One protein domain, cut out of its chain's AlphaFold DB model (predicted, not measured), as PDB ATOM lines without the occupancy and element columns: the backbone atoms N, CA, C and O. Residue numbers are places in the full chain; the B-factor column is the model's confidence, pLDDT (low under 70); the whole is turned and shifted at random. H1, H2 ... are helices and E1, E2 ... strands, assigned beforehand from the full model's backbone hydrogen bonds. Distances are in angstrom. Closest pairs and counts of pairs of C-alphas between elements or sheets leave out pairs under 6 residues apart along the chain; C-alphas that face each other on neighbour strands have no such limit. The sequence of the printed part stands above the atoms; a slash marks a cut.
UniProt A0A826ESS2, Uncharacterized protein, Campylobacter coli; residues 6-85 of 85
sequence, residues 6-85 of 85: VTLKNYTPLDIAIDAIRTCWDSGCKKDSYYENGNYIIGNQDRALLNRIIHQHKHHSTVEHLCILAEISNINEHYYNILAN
ATOM      1  N   VAL A   6      41.818 -24.339  83.354       94.19
ATOM      2  CA  VAL A   6      40.964 -23.168  83.119       94.19
ATOM      3  C   VAL A   6      39.607 -23.652  82.629       94.19
ATOM      4  O   VAL A   6      39.530 -24.400  81.656       94.19
ATOM      5  N   THR A   7      38.540 -23.243  83.309       96.12
ATOM      6  CA  THR A   7      37.158 -23.575  82.951       96.12
ATOM      7  C   THR A   7      36.397 -22.289  82.670       96.12
ATOM      8  O   THR A   7      36.224 -21.465  83.565       96.12
ATOM      9  N   LEU A   8      35.916 -22.114  81.439       96.62
ATOM     10  CA  LEU A   8      35.015 -21.015  81.098       96.62
ATOM     11  C   LEU A   8      33.666 -21.238  81.794       96.62
ATOM     12  O   LEU A   8      33.023 -22.262  81.574       96.62
ATOM     13  N   LYS A   9      33.251 -20.302  82.648       97.50
ATOM     14  CA  LYS A   9      31.986 -20.377  83.395       97.50
ATOM     15  C   LYS A   9      30.889 -19.579  82.713       97.50
ATOM     16  O   LYS A   9      29.751 -20.030  82.675       97.50
ATOM     17  N   ASN A  10      31.234 -18.398  82.203       96.75
ATOM     18  CA  ASN A  10      30.302 -17.533  81.496       96.75
ATOM     19  C   ASN A  10      31.047 -16.576  80.556       96.75
ATOM     20  O   ASN A  10      32.232 -16.304  80.756       96.75
ATOM     21  N   TYR A  11      30.348 -16.043  79.560       96.75
ATOM     22  CA  TYR A  11      30.858 -15.001  78.674       96.75
ATOM     23  C   TYR A  11      29.720 -14.095  78.195       96.75
ATOM     24  O   TYR A  11      28.585 -14.549  78.049       96.75
ATOM     25  N   THR A  12      30.019 -12.824  77.928       96.25
ATOM     26  CA  THR A  12      29.087 -11.939  77.220       96.25
ATOM     27  C   THR A  12      29.017 -12.352  75.745       96.25
ATOM     28  O   THR A  12      30.067 -12.433  75.100       96.25
ATOM     29  N   PRO A  13      27.823 -12.596  75.179       94.25
ATOM     30  CA  PRO A  13      27.671 -12.847  73.752       94.25
ATOM     31  C   PRO A  13      28.190 -11.675  72.898       94.25
ATOM     32  O   PRO A  13      28.156 -10.511  73.298       94.25
ATOM     33  N   LEU A  14      28.731 -11.991  71.719       94.25
ATOM     34  CA  LEU A  14      29.463 -11.022  70.892       94.25
ATOM     35  C   LEU A  14      28.555  -9.958  70.246       94.25
ATOM     36  O   LEU A  14      29.033  -8.882  69.881       94.25
ATOM     37  N   ASP A  15      27.257 -10.240  70.126       96.00
ATOM     38  CA  ASP A  15      26.257  -9.291  69.635       96.00
ATOM     39  C   ASP A  15      26.203  -8.007  70.458       96.00
ATOM     40  O   ASP A  15      26.071  -6.943  69.867       96.00
ATOM     41  N   ILE A  16      26.387  -8.087  71.778       96.12
ATOM     42  CA  ILE A  16      26.375  -6.929  72.676       96.12
ATOM     43  C   ILE A  16      27.450  -5.916  72.272       96.12
ATOM     44  O   ILE A  16      27.171  -4.721  72.168       96.12
ATOM     45  N   ALA A  17      28.672  -6.378  71.993       95.75
ATOM     46  CA  ALA A  17      29.751  -5.494  71.554       95.75
ATOM     47  C   ALA A  17      29.528  -4.975  70.126       95.75
ATOM     48  O   ALA A  17      29.801  -3.811  69.846       95.75
ATOM     49  N   ILE A  18      29.004  -5.810  69.220       96.75
ATOM     50  CA  ILE A  18      28.663  -5.387  67.854       96.75
ATOM     51  C   ILE A  18      27.591  -4.294  67.876       96.75
ATOM     52  O   ILE A  18      27.732  -3.291  67.178       96.75
ATOM     53  N   ASP A  19      26.549  -4.459  68.688       97.06
ATOM     54  CA  ASP A  19      25.472  -3.485  68.816       97.06
ATOM     55  C   ASP A  19      25.978  -2.190  69.441       97.06
ATOM     56  O   ASP A  19      25.725  -1.127  68.880       97.06
ATOM     57  N   ALA A  20      26.799  -2.264  70.496       96.19
ATOM     58  CA  ALA A  20      27.441  -1.087  71.077       96.19
ATOM     59  C   ALA A  20      28.254  -0.297  70.033       96.19
ATOM     60  O   ALA A  20      28.081   0.915  69.896       96.19
ATOM     61  N   ILE A  21      29.078  -0.983  69.228       96.50
ATOM     62  CA  ILE A  21      29.828  -0.355  68.128       96.50
ATOM     63  C   ILE A  21      28.868   0.275  67.118       96.50
ATOM     64  O   ILE A  21      29.070   1.410  66.689       96.50
ATOM     65  N   ARG A  22      27.828  -0.450  66.695       97.31
ATOM     66  CA  ARG A  22      26.911   0.030  65.658       97.31
ATOM     67  C   ARG A  22      26.089   1.221  66.122       97.31
ATOM     68  O   ARG A  22      25.862   2.103  65.295       97.31
ATOM     69  N   THR A  23      25.717   1.287  67.398       97.12
ATOM     70  CA  THR A  23      25.019   2.424  68.009       97.12
ATOM     71  C   THR A  23      25.846   3.707  67.943       97.12
ATOM     72  O   THR A  23      25.287   4.754  67.632       97.12
ATOM     73  N   CYS A  24      27.170   3.648  68.130       95.00
ATOM     74  CA  CYS A  24      28.034   4.835  68.046       95.00
ATOM     75  C   CYS A  24      27.977   5.554  66.681       95.00
ATOM     76  O   CYS A  24      28.201   6.760  66.625       95.00
ATOM     77  N   TRP A  25      27.671   4.833  65.593       95.06
ATOM     78  CA  TRP A  25      27.555   5.384  64.230       95.06
ATOM     79  C   TRP A  25      26.174   5.175  63.596       95.06
ATOM     80  O   TRP A  25      26.060   5.256  62.375       95.06
ATOM     81  N   ASP A  26      25.157   4.842  64.395       97.19
ATOM     82  CA  ASP A  26      23.798   4.518  63.931       97.19
ATOM     83  C   ASP A  26      23.773   3.581  62.700       97.19
ATOM     84  O   ASP A  26      23.094   3.781  61.695       97.19
ATOM     85  N   SER A  27      24.614   2.547  62.739       96.94
ATOM     86  CA  SER A  27      24.884   1.664  61.595       96.94
ATOM     87  C   SER A  27      24.241   0.283  61.738       96.94
ATOM     88  O   SER A  27      24.699  -0.693  61.134       96.94
ATOM     89  N   GLY A  28      23.167   0.191  62.531       96.44
ATOM     90  CA  GLY A  28      22.433  -1.051  62.796       96.44
ATOM     91  C   GLY A  28      21.873  -1.710  61.532       96.44
ATOM     92  O   GLY A  28      21.877  -2.931  61.424       96.44
ATOM     93  N   CYS A  29      21.512  -0.918  60.518       97.31
ATOM     94  CA  CYS A  29      21.004  -1.413  59.233       97.31
ATOM     95  C   CYS A  29      21.999  -2.281  58.441       97.31
ATOM     96  O   CYS A  29      21.600  -2.966  57.503       97.31
ATOM     97  N   LYS A  30      23.289  -2.258  58.802       97.38
ATOM     98  CA  LYS A  30      24.352  -3.062  58.177       97.38
ATOM     99  C   LYS A  30      24.740  -4.292  59.011       97.38
ATOM    100  O   LYS A  30      25.758  -4.914  58.702       97.38
ATOM    101  N   LYS A  31      24.030  -4.587  60.110       97.38
ATOM    102  CA  LYS A  31      24.251  -5.790  60.929       97.38
ATOM    103  C   LYS A  31      23.823  -7.016  60.129       97.38
ATOM    104  O   LYS A  31      22.737  -7.022  59.558       97.38
ATOM    105  N   ASP A  32      24.685  -8.022  60.071       98.12
ATOM    106  CA  ASP A  32      24.446  -9.258  59.319       98.12
ATOM    107  C   ASP A  32      24.644 -10.526  60.158       98.12
ATOM    108  O   ASP A  32      24.450 -11.632  59.662       98.12
ATOM    109  N   SER A  33      24.991 -10.377  61.433       97.69
ATOM    110  CA  SER A  33      25.022 -11.464  62.406       97.69
ATOM    111  C   SER A  33      23.640 -11.755  62.974       97.69
ATOM    112  O   SER A  33      22.842 -10.846  63.216       97.69
ATOM    113  N   TYR A  34      23.383 -13.026  63.259       96.94
ATOM    114  CA  TYR A  34      22.085 -13.523  63.703       96.94
ATOM    115  C   TYR A  34      22.248 -14.719  64.645       96.94
ATOM    116  O   TYR A  34      23.338 -15.266  64.797       96.94
ATOM    117  N   TYR A  35      21.157 -15.125  65.291       97.00
ATOM    118  CA  TYR A  35      21.119 -16.348  66.089       97.00
ATOM    119  C   TYR A  35      20.526 -17.499  65.278       97.00
ATOM    120  O   TYR A  35      19.463 -17.354  64.677       97.00
ATOM    121  N   GLU A  36      21.180 -18.658  65.317       97.00
ATOM    122  CA  GLU A  36      20.688 -19.913  64.751       97.00
ATOM    123  C   GLU A  36      20.765 -21.013  65.813       97.00
ATOM    124  O   GLU A  36      21.828 -21.286  66.372       97.00
ATOM    125  N   ASN A  37      19.626 -21.636  66.130       95.88
ATOM    126  CA  ASN A  37      19.522 -22.679  67.160       95.88
ATOM    127  C   ASN A  37      20.154 -22.276  68.512       95.88
ATOM    128  O   ASN A  37      20.817 -23.080  69.162       95.88
ATOM    129  N   GLY A  38      19.986 -21.010  68.912       91.94
ATOM    130  CA  GLY A  38      20.554 -20.459  70.148       91.94
ATOM    131  C   GLY A  38      22.042 -20.096  70.078       91.94
ATOM    132  O   GLY A  38      22.566 -19.544  71.040       91.94
ATOM    133  N   ASN A  39      22.719 -20.346  68.955       92.44
ATOM    134  CA  ASN A  39      24.119 -19.982  68.754       92.44
ATOM    135  C   ASN A  39      24.225 -18.681  67.966       92.44
ATOM    136  O   ASN A  39      23.536 -18.496  66.962       92.44
ATOM    137  N   TYR A  40      25.111 -17.791  68.402       94.88
ATOM    138  CA  TYR A  40      25.369 -16.551  67.685       94.88
ATOM    139  C   TYR A  40      26.295 -16.798  66.488       94.88
ATOM    140  O   TYR A  40      27.434 -17.242  66.652       94.88
ATOM    141  N   ILE A  41      25.808 -16.499  65.284       96.81
ATOM    142  CA  ILE A  41      26.529 -16.637  64.020       96.81
ATOM    143  C   ILE A  41      26.947 -15.247  63.554       96.81
ATOM    144  O   ILE A  41      26.108 -14.401  63.240       96.81
ATOM    145  N   ILE A  42      28.258 -15.008  63.505       96.44
ATOM    146  CA  ILE A  42      28.795 -13.721  63.065       96.44
ATOM    147  C   ILE A  42      28.805 -13.619  61.536       96.44
ATOM    148  O   ILE A  42      29.418 -14.440  60.844       96.44
ATOM    149  N   GLY A  43      28.160 -12.576  61.023       97.50
ATOM    150  CA  GLY A  43      28.159 -12.236  59.609       97.50
ATOM    151  C   GLY A  43      29.493 -11.656  59.132       97.50
ATOM    152  O   GLY A  43      30.389 -11.308  59.911       97.50
ATOM    153  N   ASN A  44      29.664 -11.566  57.815       97.94
ATOM    154  CA  ASN A  44      30.912 -11.099  57.215       97.94
ATOM    155  C   ASN A  44      31.135  -9.598  57.446       97.94
ATOM    156  O   ASN A  44      32.273  -9.177  57.669       97.94
ATOM    157  N   GLN A  45      30.070  -8.791  57.422       97.44
ATOM    158  CA  GLN A  45      30.161  -7.350  57.661       97.44
ATOM    159  C   GLN A  45      30.478  -7.054  59.124       97.44
ATOM    160  O   GLN A  45      31.348  -6.229  59.398       97.44
ATOM    161  N   ASP A  46      29.836  -7.749  60.061       97.38
ATOM    162  CA  ASP A  46      30.132  -7.637  61.490       97.38
ATOM    163  C   ASP A  46      31.551  -8.100  61.834       97.38
ATOM    164  O   ASP A  46      32.263  -7.432  62.585       97.38
ATOM    165  N   ARG A  47      32.030  -9.186  61.217       96.69
ATOM    166  CA  ARG A  47      33.426  -9.622  61.364       96.69
ATOM    167  C   ARG A  47      34.408  -8.560  60.865       96.69
ATOM    168  O   ARG A  47      35.401  -8.270  61.537       96.69
ATOM    169  N   ALA A  48      34.136  -7.968  59.702       96.94
ATOM    170  CA  ALA A  48      34.957  -6.896  59.147       96.94
ATOM    171  C   ALA A  48      34.911  -5.627  60.018       96.94
ATOM    172  O   ALA A  48      35.943  -4.978  60.211       96.94
ATOM    173  N   LEU A  49      33.742  -5.299  60.580       96.06
ATOM    174  CA  LEU A  49      33.554  -4.191  61.513       96.06
ATOM    175  C   LEU A  49      34.429  -4.365  62.758       96.06
ATOM    176  O   LEU A  49      35.187  -3.451  63.075       96.06
ATOM    177  N   LEU A  50      34.374  -5.529  63.415       94.19
ATOM    178  CA  LEU A  50      35.191  -5.814  64.598       94.19
ATOM    179  C   LEU A  50      36.683  -5.668  64.296       94.19
ATOM    180  O   LEU A  50      37.388  -4.967  65.018       94.19
ATOM    181  N   ASN A  51      37.163  -6.256  63.195       93.62
ATOM    182  CA  ASN A  51      38.574  -6.150  62.822       93.62
ATOM    183  C   ASN A  51      39.006  -4.690  62.603       93.62
ATOM    184  O   ASN A  51      40.067  -4.270  63.060       93.62
ATOM    185  N   ARG A  52      38.167  -3.902  61.929       94.44
ATOM    186  CA  ARG A  52      38.437  -2.489  61.661       94.44
ATOM    187  C   ARG A  52      38.443  -1.652  62.947       94.44
ATOM    188  O   ARG A  52      39.367  -0.877  63.178       94.44
ATOM    189  N   ILE A  53      37.433  -1.799  63.796       93.06
ATOM    190  CA  ILE A  53      37.262  -0.958  64.991       93.06
ATOM    191  C   ILE A  53      38.294  -1.301  66.069       93.06
ATOM    192  O   ILE A  53      38.929  -0.396  66.615       93.06
ATOM    193  N   ILE A  54      38.515  -2.592  66.317       86.19
ATOM    194  CA  ILE A  54      39.399  -3.064  67.386       86.19
ATOM    195  C   ILE A  54      40.866  -2.932  66.976       86.19
ATOM    196  O   ILE A  54      41.665  -2.395  67.737       86.19
ATOM    197  N   HIS A  55      41.240  -3.398  65.781       85.69
ATOM    198  CA  HIS A  55      42.655  -3.487  65.409       85.69
ATOM    199  C   HIS A  55      43.176  -2.273  64.629       85.69
ATOM    200  O   HIS A  55      44.373  -2.008  64.679       85.69
ATOM    201  N   GLN A  56      42.321  -1.531  63.913       88.69
ATOM    202  CA  GLN A  56      42.772  -0.429  63.043       88.69
ATOM    203  C   GLN A  56      42.490   0.957  63.641       88.69
ATOM    204  O   GLN A  56      43.367   1.818  63.619       88.69
ATOM    205  N   HIS A  57      41.296   1.180  64.202       83.81
ATOM    206  CA  HIS A  57      40.881   2.500  64.710       83.81
ATOM    207  C   HIS A  57      41.037   2.692  66.225       83.81
ATOM    208  O   HIS A  57      40.744   3.773  66.731       83.81
ATOM    209  N   LYS A  58      41.557   1.684  66.939       82.94
ATOM    210  CA  LYS A  58      41.895   1.744  68.372       82.94
ATOM    211  C   LYS A  58      40.737   2.173  69.282       82.94
ATOM    212  O   LYS A  58      40.963   2.735  70.352       82.94
ATOM    213  N   HIS A  59      39.491   1.901  68.899       88.12
ATOM    214  CA  HIS A  59      38.331   2.121  69.767       88.12
ATOM    215  C   HIS A  59      38.177   0.943  70.735       88.12
ATOM    216  O   HIS A  59      37.180   0.235  70.732       88.12
ATOM    217  N   HIS A  60      39.212   0.699  71.539       88.88
ATOM    218  CA  HIS A  60      39.291  -0.476  72.407       88.88
ATOM    219  C   HIS A  60      38.224  -0.493  73.503       88.88
ATOM    220  O   HIS A  60      37.838  -1.576  73.932       88.88
ATOM    221  N   SER A  61      37.682   0.671  73.877       91.19
ATOM    222  CA  SER A  61      36.579   0.763  74.837       91.19
ATOM    223  C   SER A  61      35.345  -0.028  74.401       91.19
ATOM    224  O   SER A  61      34.594  -0.512  75.238       91.19
ATOM    225  N   THR A  62      35.146  -0.262  73.099       92.38
ATOM    226  CA  THR A  62      34.013  -1.074  72.634       92.38
ATOM    227  C   THR A  62      34.154  -2.555  73.001       92.38
ATOM    228  O   THR A  62      33.161  -3.274  73.033       92.38
ATOM    229  N   VAL A  63      35.374  -3.031  73.280       90.69
ATOM    230  CA  VAL A  63      35.640  -4.405  73.743       90.69
ATOM    231  C   VAL A  63      35.344  -4.559  75.235       90.69
ATOM    232  O   VAL A  63      35.101  -5.673  75.679       90.69
ATOM    233  N   GLU A  64      35.268  -3.467  75.999       93.94
ATOM    234  CA  GLU A  64      34.947  -3.500  77.435       93.94
ATOM    235  C   GLU A  64      33.511  -3.981  77.710       93.94
ATOM    236  O   GLU A  64      33.196  -4.400  78.820       93.94
ATOM    237  N   HIS A  65      32.649  -4.009  76.689       94.38
ATOM    238  CA  HIS A  65      31.347  -4.673  76.757       94.38
ATOM    239  C   HIS A  65      31.448  -6.210  76.842       94.38
ATOM    240  O   HIS A  65      30.466  -6.869  77.186       94.38
ATOM    241  N   LEU A  66      32.605  -6.801  76.520       94.94
ATOM    242  CA  LEU A  66      32.842  -8.242  76.573       94.94
ATOM    243  C   LEU A  66      33.490  -8.634  77.901       94.94
ATOM    244  O   LEU A  66      34.656  -8.342  78.156       94.94
ATOM    245  N   CYS A  67      32.748  -9.387  78.709       96.12
ATOM    246  CA  CYS A  67      33.236  -9.951  79.958       96.12
ATOM    247  C   CYS A  67      33.350 -11.469  79.831       96.12
ATOM    248  O   CYS A  67      32.442 -12.134  79.332       96.12
ATOM    249  N   ILE A  68      34.457 -12.030  80.316       96.31
ATOM    250  CA  ILE A  68      34.678 -13.474  80.400       96.31
ATOM    251  C   ILE A  68      34.861 -13.836  81.867       96.31
ATOM    252  O   ILE A  68      35.735 -13.298  82.542       96.31
ATOM    253  N   LEU A  69      34.054 -14.778  82.348       96.31
ATOM    254  CA  LEU A  69      34.212 -15.370  83.668       96.31
ATOM    255  C   LEU A  69      34.853 -16.747  83.516       96.31
ATOM    256  O   LEU A  69      34.229 -17.679  83.000       96.31
ATOM    257  N   ALA A  70      36.083 -16.883  83.998       95.12
ATOM    258  CA  ALA A  70      36.813 -18.142  84.011       95.12
ATOM    259  C   ALA A  70      37.177 -18.550  85.443       95.12
ATOM    260  O   ALA A  70      37.580 -17.730  86.262       95.12
ATOM    261  N   GLU A  71      37.051 -19.841  85.725       94.00
ATOM    262  CA  GLU A  71      37.566 -20.478  86.931       94.00
ATOM    263  C   GLU A  71      38.955 -21.044  86.626       94.00
ATOM    264  O   GLU A  71      39.119 -21.801  85.666       94.00
ATOM    265  N   ILE A  72      39.946 -20.683  87.438       92.75
ATOM    266  CA  ILE A  72      41.322 -21.165  87.306       92.75
ATOM    267  C   ILE A  72      41.646 -22.021  88.531       92.75
ATOM    268  O   ILE A  72      41.653 -21.529  89.656       92.75
ATOM    269  N   SER A  73      41.919 -23.305  88.309       91.62
ATOM    270  CA  SER A  73      42.269 -24.275  89.352       91.62
ATOM    271  C   SER A  73      43.724 -24.726  89.208       91.62
ATOM    272  O   SER A  73      44.299 -24.683  88.116       91.62
ATOM    273  N   ASN A  74      44.306 -25.218  90.306       91.00
ATOM    274  CA  ASN A  74      45.691 -25.705  90.374       91.00
ATOM    275  C   ASN A  74      46.737 -24.643  89.987       91.00
ATOM    276  O   ASN A  74      47.804 -24.969  89.465       91.00
ATOM    277  N   ILE A  75      46.424 -23.365  90.215       89.94
ATOM    278  CA  ILE A  75      47.386 -22.273  90.078       89.94
ATOM    279  C   ILE A  75      48.304 -22.239  91.305       89.94
ATOM    280  O   ILE A  75      47.872 -22.496  92.427       89.94
ATOM    281  N   ASN A  76      49.585 -21.945  91.092       88.56
ATOM    282  CA  ASN A  76      50.531 -21.760  92.189       88.56
ATOM    283  C   ASN A  76      50.197 -20.471  92.971       88.56
ATOM    284  O   ASN A  76      49.848 -19.453  92.373       88.56
ATOM    285  N   GLU A  77      50.342 -20.522  94.297       85.25
ATOM    286  CA  GLU A  77      50.033 -19.439  95.242       85.25
ATOM    287  C   GLU A  77      50.678 -18.089  94.885       85.25
ATOM    288  O   GLU A  77      50.027 -17.051  94.979       85.25
ATOM    289  N   HIS A  78      51.923 -18.083  94.399       86.62
ATOM    290  CA  HIS A  78      52.597 -16.859  93.963       86.62
ATOM    291  C   HIS A  78      51.810 -16.140  92.860       86.62
ATOM    292  O   HIS A  78      51.593 -14.934  92.935       86.62
ATOM    293  N   TYR A  79      51.331 -16.886  91.861       84.31
ATOM    294  CA  TYR A  79      50.537 -16.325  90.769       84.31
ATOM    295  C   TYR A  79      49.103 -16.009  91.193       84.31
ATOM    296  O   TYR A  79      48.526 -15.050  90.692       84.31
ATOM    297  N   TYR A  80      48.538 -16.769  92.136       84.81
ATOM    298  CA  TYR A  80      47.240 -16.438  92.725       84.81
ATOM    299  C   TYR A  80      47.266 -15.054  93.383       84.81
ATOM    300  O   TYR A  80      46.403 -14.226  93.105       84.81
ATOM    301  N   ASN A  81      48.302 -14.769  94.175       85.75
ATOM    302  CA  ASN A  81      48.449 -13.483  94.853       85.75
ATOM    303  C   ASN A  81      48.647 -12.311  93.876       85.75
ATOM    304  O   ASN A  81      48.249 -11.195  94.193       85.75
ATOM    305  N   ILE A  82      49.214 -12.545  92.685       86.19
ATOM    306  CA  ILE A  82      49.298 -11.524  91.625       86.19
ATOM    307  C   ILE A  82      47.916 -11.225  91.031       86.19
ATOM    308  O   ILE A  82      47.637 -10.079  90.717       86.19
ATOM    309  N   LEU A  83      47.061 -12.238  90.861       79.44
ATOM    310  CA  LEU A  83      45.735 -12.075  90.253       79.44
ATOM    311  C   LEU A  83      44.671 -11.546  91.227       79.44
ATOM    312  O   LEU A  83      43.645 -11.039  90.783       79.44
ATOM    313  N   ALA A  84      44.875 -11.721  92.534       76.12
ATOM    314  CA  ALA A  84      43.934 -11.303  93.573       76.12
ATOM    315  C   ALA A  84      44.062  -9.821  93.985       76.12
ATOM    316  O   ALA A  84      43.235  -9.353  94.768       76.12
ATOM    317  N   ASN A  85      45.079  -9.108  93.487       56.38
ATOM    318  CA  ASN A  85      45.323  -7.680  93.727       56.38
ATOM    319  C   ASN A  85      45.139  -6.873  92.440       56.38
ATOM    320  O   ASN A  85      44.751  -5.691  92.557       56.38
TER     321      ASN A  85
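What this domain is: This is residues 6 to 85 of the 85 residues of an uncharacterized protein of Campylobacter coli (UniProt A0A826ESS2). Picture a small head of three helices, H1, H2 and H3, at one end of a lone two-stranded ribbon, E1 and E4, with the short helix H4 at the ribbon's other end, well away from the head. A small hairpin, E2 and E3, reaches out from the head, between H1 and H2 along the chain. The printed part has 80 residues, with four named helices and four named strands in the order E1, H1, E2, E3, H2, H3, E4, H4; the class is mixed, helices and strands. Both sheets, E1 - E4 and E2 - E3, have two strands and are antiparallel. The whole is loose, with a radius of gyration of the C-alphas of 16.2 A, and only just flat, spanning 49 by 33 by 16 A.

How they stand to each other: Begin at E1, residues 6 to 11, and E4, residues 68 to 73: they are antiparallel at 159 degrees, and you will find N 7 and O 71 within hydrogen-bond range at 2.8 A, as are N 69 and O 10 at 2.9 A. Go on to H1, residues 14 to 24, which touches H3, residues 60 to 65, at a steep tilt of 53 degrees, opposite ways; their closest C-alphas, of Ala 17 and His 65, are 5.5 A apart. H2, residues 44 to 56, touches H3 only at the corner by their link, with residues 53 to 54 alone; the closest C-alphas, of Ile 54 and His 60, are 5.6 A apart. H1 and H2 are close but not clearly touching, their closest C-alphas, of Ile 18 and Asp 46, being 6.9 A apart; at 71 degrees they are only just about perpendicular. Look next at the hairpin of E2, residues 34 to 36, and E3, residues 39 to 41, antiparallel at 135 degrees, with N 41 and O 34 2.8 A apart. H4, residues 77 to 83, touches no helix. In H1, H2 and H4 every O i to N i+4 pair is within hydrogen-bond range; in H3 0 of 2 are, but 2 of 3 O i to N i+3 pairs are.

Where its parts are: Find C-alpha 6 at (40.964, -23.168, 83.119), where E1 begins its 13.7 A; E4 is 16.0 A long. H1 runs 16.2 A, and H2 runs 17.0 A from C-alpha 44 at (30.912, -11.099, 57.215). E2 and E3 measure 6.6 A and 6.3 A, and H3 10.0 A. H4 runs 9.9 A to C-alpha 83 at (45.735, -12.075, 90.253).

The domain as a whole: The C-alphas farthest apart, of Cys 29 and Glu 77, are 49.6 A from each other. The printed part has no cut and no long link; the link from H1 to E2 is short, the others tight. Mean pLDDT of the printed part is 92.9, and residue 85 alone is under 70.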